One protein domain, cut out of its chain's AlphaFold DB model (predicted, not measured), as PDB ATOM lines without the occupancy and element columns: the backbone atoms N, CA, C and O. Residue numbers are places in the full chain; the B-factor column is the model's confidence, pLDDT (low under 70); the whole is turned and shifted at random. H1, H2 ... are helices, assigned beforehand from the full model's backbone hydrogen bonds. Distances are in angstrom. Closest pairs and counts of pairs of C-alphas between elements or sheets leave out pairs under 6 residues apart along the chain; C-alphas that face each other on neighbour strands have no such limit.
ATOM      1  N   LEU A   2     128.035 184.677   3.656       74.56
ATOM      2  CA  LEU A   2     127.607 186.081   3.849       74.56
ATOM      3  C   LEU A   2     126.192 186.412   3.325       74.56
ATOM      4  O   LEU A   2     125.474 187.183   3.948       74.56
ATOM      5  N   LEU A   3     125.757 185.793   2.221       74.00
ATOM      6  CA  LEU A   3     124.416 186.017   1.653       74.00
ATOM      7  C   LEU A   3     123.274 185.488   2.537       74.00
ATOM      8  O   LEU A   3     122.179 186.036   2.494       74.00
ATOM      9  N   LEU A   4     123.529 184.447   3.339       75.19
ATOM     10  CA  LEU A   4     122.535 183.902   4.269       75.19
ATOM     11  C   LEU A   4     122.357 184.855   5.463       75.19
ATOM     12  O   LEU A   4     121.241 185.225   5.798       75.19
ATOM     13  N   GLN A   5     123.469 185.375   5.992       76.94
ATOM     14  CA  GLN A   5     123.472 186.326   7.107       76.94
ATOM     15  C   GLN A   5     122.791 187.659   6.770       76.94
ATOM     16  O   GLN A   5     122.107 188.221   7.620       76.94
ATOM     17  N   LEU A   6     122.947 188.176   5.543       80.38
ATOM     18  CA  LEU A   6     122.237 189.394   5.130       80.38
ATOM     19  C   LEU A   6     120.717 189.198   5.113       80.38
ATOM     20  O   LEU A   6     119.987 190.108   5.499       80.38
ATOM     21  N   ARG A   7     120.250 188.018   4.687       83.81
ATOM     22  CA  ARG A   7     118.822 187.698   4.653       83.81
ATOM     23  C   ARG A   7     118.248 187.587   6.060       83.81
ATOM     24  O   ARG A   7     117.244 188.228   6.342       83.81
ATOM     25  N   ASP A   8     118.953 186.905   6.956       86.25
ATOM     26  CA  ASP A   8     118.540 186.769   8.355       86.25
ATOM     27  C   ASP A   8     118.454 188.132   9.070       86.25
ATOM     28  O   ASP A   8     117.518 188.391   9.826       86.25
ATOM     29  N   ILE A   9     119.402 189.042   8.806       85.88
ATOM     30  CA  ILE A   9     119.387 190.408   9.362       85.88
ATOM     31  C   ILE A   9     118.209 191.213   8.805       85.88
ATOM     32  O   ILE A   9     117.556 191.938   9.554       85.88
ATOM     33  N   GLN A  10     117.929 191.093   7.507       83.44
ATOM     34  CA  GLN A  10     116.813 191.788   6.874       83.44
ATOM     35  C   GLN A  10     115.462 191.269   7.384       83.44
ATOM     36  O   GLN A  10     114.568 192.064   7.671       83.44
ATOM     37  N   ASP A  11     115.334 189.957   7.581       86.38
ATOM     38  CA  ASP A  11     114.139 189.336   8.148       86.38
ATOM     39  C   ASP A  11     113.938 189.755   9.615       86.38
ATOM     40  O   ASP A  11     112.826 190.115  10.004       86.38
ATOM     41  N   ALA A  12     115.010 189.824  10.411       84.94
ATOM     42  CA  ALA A  12     114.956 190.329  11.783       84.94
ATOM     43  C   ALA A  12     114.573 191.820  11.851       84.94
ATOM     44  O   ALA A  12     113.801 192.224  12.724       84.94
ATOM     45  N   GLN A  13     115.077 192.647  10.929       83.25
ATOM     46  CA  GLN A  13     114.687 194.057  10.831       83.25
ATOM     47  C   GLN A  13     113.212 194.212  10.446       83.25
ATOM     48  O   GLN A  13     112.495 194.971  11.095       83.25
ATOM     49  N   ASN A  14     112.738 193.441   9.465       82.06
ATOM     50  CA  ASN A  14     111.336 193.443   9.047       82.06
ATOM     51  C   ASN A  14     110.393 192.998  10.172       82.06
ATOM     52  O   ASN A  14     109.340 193.607  10.359       82.06
ATOM     53  N   GLN A  15     110.768 191.977  10.949       80.12
ATOM     54  CA  GLN A  15     109.994 191.533  12.114       80.12
ATOM     55  C   GLN A  15     109.884 192.633  13.171       80.12
ATOM     56  O   GLN A  15     108.796 192.887  13.683       80.12
ATOM     57  N   ARG A  16     110.987 193.336  13.446       76.25
ATOM     58  CA  ARG A  16     111.017 194.427  14.426       76.25
ATOM     59  C   ARG A  16     110.140 195.609  14.004       76.25
ATOM     60  O   ARG A  16     109.404 196.149  14.822       76.25
ATOM     61  N   SER A  17     110.177 195.977  12.723       73.38
ATOM     62  CA  SER A  17     109.308 197.020  12.166       73.38
ATOM     63  C   SER A  17     107.834 196.603  12.150       73.38
ATOM     64  O   SER A  17     106.961 197.422  12.423       73.38
ATOM     65  N   ALA A  18     107.536 195.331  11.873       73.44
ATOM     66  CA  ALA A  18     106.175 194.806  11.939       73.44
ATOM     67  C   ALA A  18     105.618 194.817  13.374       73.44
ATOM     68  O   ALA A  18     104.443 195.121  13.571       73.44
ATOM     69  N   GLU A  19     106.459 194.536  14.372       72.19
ATOM     70  CA  GLU A  19     106.094 194.576  15.792       72.19
ATOM     71  C   GLU A  19     105.814 196.008  16.277       72.19
ATOM     72  O   GLU A  19     104.838 196.239  16.988       72.19
ATOM     73  N   GLU A  20     106.588 196.995  15.822       71.56
ATOM     74  CA  GLU A  20     106.360 198.417  16.120       71.56
ATOM     75  C   GLU A  20     105.040 198.934  15.510       71.56
ATOM     76  O   GLU A  20     104.265 199.653  16.151       71.56
ATOM     77  N   VAL A  21     104.716 198.494  14.292       71.69
ATOM     78  CA  VAL A  21     103.426 198.786  13.646       71.69
ATOM     79  C   VAL A  21     102.273 198.052  14.343       71.69
ATOM     80  O   VAL A  21     101.197 198.621  14.510       71.69
ATOM     81  N   ALA A  22     102.473 196.817  14.803       70.44
ATOM     82  CA  ALA A  22     101.463 196.081  15.563       70.44
ATOM     83  C   ALA A  22     101.208 196.696  16.951       70.44
ATOM     84  O   ALA A  22     100.067 196.707  17.405       70.44
ATOM     85  N   ALA A  23     102.236 197.254  17.599       73.81
ATOM     86  CA  ALA A  23     102.123 197.914  18.899       73.81
ATOM     87  C   ALA A  23     101.371 199.256  18.840       73.81
ATOM     88  O   ALA A  23     100.795 199.683  19.840       73.81
ATOM     89  N   SER A  24     101.364 199.921  17.680       73.56
ATOM     90  CA  SER A  24     100.629 201.178  17.463       73.56
ATOM     91  C   SER A  24      99.166 200.977  17.052       73.56
ATOM     92  O   SER A  24      98.358 201.895  17.202       73.56
ATOM     93  N   LYS A  25      98.800 199.780  16.581       84.44
ATOM     94  CA  LYS A  25      97.419 199.416  16.245       84.44
ATOM     95  C   LYS A  25      96.654 198.945  17.489       84.44
ATOM     96  O   LYS A  25      97.217 198.253  18.340       84.44
ATOM     97  N   PRO A  26      95.350 199.243  17.609       89.25
ATOM     98  CA  PRO A  26      94.536 198.669  18.671       89.25
ATOM     99  C   PRO A  26      94.462 197.141  18.526       89.25
ATOM    100  O   PRO A  26      94.319 196.608  17.425       89.25
ATOM    101  N   LEU A  27      94.484 196.425  19.655       81.38
ATOM    102  CA  LEU A  27      94.468 194.954  19.696       81.38
ATOM    103  C   LEU A  27      93.324 194.339  18.867       81.38
ATOM    104  O   LEU A  27      93.502 193.301  18.238       81.38
ATOM    105  N   ALA A  28      92.155 194.984  18.844       84.38
ATOM    106  CA  ALA A  28      91.013 194.530  18.054       84.38
ATOM    107  C   ALA A  28      91.293 194.521  16.540       84.38
ATOM    108  O   ALA A  28      90.812 193.630  15.840       84.38
ATOM    109  N   GLU A  29      92.075 195.477  16.037       84.38
ATOM    110  CA  GLU A  29      92.515 195.508  14.638       84.38
ATOM    111  C   GLU A  29      93.602 194.466  14.393       84.38
ATOM    112  O   GLU A  29      93.483 193.692  13.453       84.38
ATOM    113  N   VAL A  30      94.580 194.329  15.296       86.06
ATOM    114  CA  VAL A  30      95.626 193.292  15.187       86.06
ATOM    115  C   VAL A  30      95.025 191.882  15.134       86.06
ATOM    116  O   VAL A  30      95.459 191.049  14.342       86.06
ATOM    117  N   LEU A  31      93.994 191.601  15.937       85.62
ATOM    118  CA  LEU A  31      93.300 190.311  15.921       85.62
ATOM    119  C   LEU A  31      92.478 190.094  14.643       85.62
ATOM    120  O   LEU A  31      92.361 188.953  14.194       85.62
ATOM    121  N   ARG A  32      91.913 191.156  14.056       88.06
ATOM    122  CA  ARG A  32      91.226 191.081  12.758       88.06
ATOM    123  C   ARG A  32      92.219 190.827  11.630       88.06
ATOM    124  O   ARG A  32      92.028 189.849  10.914       88.06
ATOM    125  N   ASP A  33      93.297 191.603  11.561       85.12
ATOM    126  CA  ASP A  33      94.383 191.446  10.587       85.12
ATOM    127  C   ASP A  33      94.987 190.032  10.677       85.12
ATOM    128  O   ASP A  33      95.156 189.348   9.670       85.12
ATOM    129  N   ALA A  34      95.248 189.531  11.891       85.31
ATOM    130  CA  ALA A  34      95.784 188.185  12.103       85.31
ATOM    131  C   ALA A  34      94.789 187.076  11.724       85.31
ATOM    132  O   ALA A  34      95.196 186.009  11.259       85.31
ATOM    133  N   LYS A  35      93.486 187.298  11.931       89.69
ATOM    134  CA  LYS A  35      92.443 186.359  11.505       89.69
ATOM    135  C   LYS A  35      92.329 186.332   9.983       89.69
ATOM    136  O   LYS A  35      92.272 185.247   9.414       89.69
ATOM    137  N   GLU A  36      92.330 187.495   9.338       90.44
ATOM    138  CA  GLU A  36      92.290 187.620   7.881       90.44
ATOM    139  C   GLU A  36      93.533 187.003   7.232       90.44
ATOM    140  O   GLU A  36      93.398 186.235   6.286       90.44
ATOM    141  N   ALA A  37      94.721 187.223   7.801       87.44
ATOM    142  CA  ALA A  37      95.966 186.612   7.335       87.44
ATOM    143  C   ALA A  37      95.975 185.078   7.467       87.44
ATOM    144  O   ALA A  37      96.504 184.374   6.610       87.44
ATOM    145  N   LYS A  38      95.384 184.531   8.538       89.00
ATOM    146  CA  LYS A  38      95.233 183.074   8.687       89.00
ATOM    147  C   LYS A  38      94.215 182.505   7.705       89.00
ATOM    148  O   LYS A  38      94.455 181.439   7.144       89.00
ATOM    149  N   GLU A  39      93.103 183.204   7.497       91.50
ATOM    150  CA  GLU A  39      92.079 182.796   6.539       91.50
ATOM    151  C   GLU A  39      92.623 182.835   5.106       91.50
ATOM    152  O   GLU A  39      92.450 181.871   4.369       91.50
ATOM    153  N   SER A  40      93.354 183.881   4.714       87.50
ATOM    154  CA  SER A  40      93.963 183.958   3.382       87.50
ATOM    155  C   SER A  40      94.994 182.848   3.158       87.50
ATOM    156  O   SER A  40      94.920 182.157   2.141       87.50
ATOM    157  N   ALA A  41      95.869 182.580   4.134       88.88
ATOM    158  CA  ALA A  41      96.833 181.480   4.072       88.88
ATOM    159  C   ALA A  41      96.149 180.104   3.973       88.88
ATOM    160  O   ALA A  41      96.587 179.224   3.223       88.88
ATOM    161  N   PHE A  42      95.045 179.911   4.699       90.25
ATOM    162  CA  PHE A  42      94.237 178.701   4.603       90.25
ATOM    163  C   PHE A  42      93.594 178.568   3.218       90.25
ATOM    164  O   PHE A  42      93.685 177.506   2.606       90.25
ATOM    165  N   GLN A  43      93.003 179.641   2.690       87.50
ATOM    166  CA  GLN A  43      92.374 179.650   1.369       87.50
ATOM    167  C   GLN A  43      93.382 179.396   0.246       87.50
ATOM    168  O   GLN A  43      93.075 178.671  -0.698       87.50
ATOM    169  N   GLU A  44      94.588 179.952   0.332       85.81
ATOM    170  CA  GLU A  44      95.669 179.677  -0.618       85.81
ATOM    171  C   GLU A  44      96.087 178.206  -0.580       85.81
ATOM    172  O   GLU A  44      96.123 177.549  -1.622       85.81
ATOM    173  N   THR A  45      96.301 177.661   0.619       84.56
ATOM    174  CA  THR A  45      96.640 176.243   0.809       84.56
ATOM    175  C   THR A  45      95.529 175.333   0.278       84.56
ATOM    176  O   THR A  45      95.772 174.375  -0.454       84.56
ATOM    177  N   TRP A  46      94.277 175.666   0.583       83.06
ATOM    178  CA  TRP A  46      93.101 174.930   0.135       83.06
ATOM    179  C   TRP A  46      92.935 174.961  -1.387       83.06
ATOM    180  O   TRP A  46      92.627 173.935  -2.000       83.06
ATOM    181  N   LYS A  47      93.174 176.116  -2.019       82.81
ATOM    182  CA  LYS A  47      93.184 176.252  -3.482       82.81
ATOM    183  C   LYS A  47      94.253 175.359  -4.102       82.81
ATOM    184  O   LYS A  47      93.919 174.587  -4.994       82.81
ATOM    185  N   GLN A  48      95.480 175.390  -3.577       77.25
ATOM    186  CA  GLN A  48      96.581 174.540  -4.049       77.25
ATOM    187  C   GLN A  48      96.250 173.046  -3.940       77.25
ATOM    188  O   GLN A  48      96.482 172.284  -4.879       77.25
ATOM    189  N   MET A  49      95.636 172.626  -2.829       73.81
ATOM    190  CA  MET A  49      95.208 171.236  -2.633       73.81
ATOM    191  C   MET A  49      94.124 170.790  -3.624       73.81
ATOM    192  O   MET A  49      94.022 169.598  -3.923       73.81
ATOM    193  N   LYS A  50      93.301 171.719  -4.122       75.62
ATOM    194  CA  LYS A  50      92.212 171.428  -5.064       75.62
ATOM    195  C   LYS A  50      92.643 171.466  -6.525       75.62
ATOM    196  O   LYS A  50      92.104 170.697  -7.314       75.62
ATOM    197  N   THR A  51      93.612 172.304  -6.883       68.69
ATOM    198  CA  THR A  51      94.083 172.431  -8.270       68.69
ATOM    199  C   THR A  51      94.797 171.187  -8.795       68.69
ATOM    200  O   THR A  51      94.779 170.970  -9.997       68.69
ATOM    201  N   GLY A  52      95.379 170.348  -7.930       68.19
ATOM    202  CA  GLY A  52      96.079 169.133  -8.370       68.19
ATOM    203  C   GLY A  52      95.203 167.883  -8.504       68.19
ATOM    204  O   GLY A  52      95.506 167.014  -9.307       68.19
ATOM    205  N   LYS A  53      94.117 167.766  -7.728       72.00
ATOM    206  CA  LYS A  53      93.361 166.500  -7.619       72.00
ATOM    207  C   LYS A  53      92.283 166.296  -8.688       72.00
ATOM    208  O   LYS A  53      91.894 165.161  -8.912       72.00
ATOM    209  N   ASN A  54      91.789 167.370  -9.308       73.31
ATOM    210  CA  ASN A  54      90.714 167.318 -10.315       73.31
ATOM    211  C   ASN A  54      91.051 168.109 -11.589       73.31
ATOM    212  O   ASN A  54      90.150 168.463 -12.351       73.31
ATOM    213  N   ARG A  55      92.326 168.452 -11.807       84.50
ATOM    214  CA  ARG A  55      92.749 168.979 -13.106       84.50
ATOM    215  C   ARG A  55      92.621 167.827 -14.116       84.50
ATOM    216  O   ARG A  55      93.138 166.752 -13.819       84.50
ATOM    217  N   PRO A  56      91.921 168.009 -15.253       81.38
ATOM    218  CA  PRO A  56      91.937 166.997 -16.301       81.38
ATOM    219  C   PRO A  56      93.380 166.802 -16.765       81.38
ATOM    220  O   PRO A  56      94.107 167.787 -16.910       81.38
TER     221      PRO A  56
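What this domain is: This is residues 2 to 56 of the 170 residues of the protein "FAM192A_Fyv6_N domain-containing protein" of Auxenochlorella protothecoides (UniProt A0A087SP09). Two long, straight helices, H1 and H2, make a wide V that lies nearly in one plane, with the corner at the tight link of residues 25 to 26 and the space between the arms empty. The arms come near each other at the corner alone, and a short tail without a named element, residues 52 to 56, lengthens the arm of H2. The printed part has 55 residues, with two named helices in the order H1, H2 and no named strand; the class is all helix. The whole is extended, with a radius of gyration of the C-alphas of 16.9 A, and flat, its C-alphas spanning 46 by 40 by 7 A.

Where its parts are: H1 is residues 2 to 24, from C-alpha 2 at (127.607, 186.081, 3.849) to C-alpha 24 at (100.629, 201.178, 17.463), a length of 33.8 A. H2 is residues 27 to 51 and is the longest helix by residues; it begins with C-alpha 27 at (94.468, 194.954, 19.696), ends with C-alpha 51 at (94.083, 172.431, -8.270), and is 35.9 A long.

How they stand to each other: H1 and H2 are close but not clearly touching, with 1 pair of C-alphas within 8 A. The closest C-alphas of the two are those of Ala 22 and Val 30, 6.5 A apart. Their lines stand at a steep tilt of 49 degrees, and they run opposite ways. Their centres are 21.6 A apart. In H2 every O i to N i+4 pair is within hydrogen-bond range, and in H1 18 of 19 are.

The domain as a whole: The two C-alphas farthest apart are those of Ser 24 and Pro 56, 48.8 A. Residues 2 to 20, 23 to 29 and 34 to 56 stand free. The printed part has no cut, and its one link between helices is tight. The mean pLDDT of the printed part is 81.1, and residues 51 to 52 are under 70.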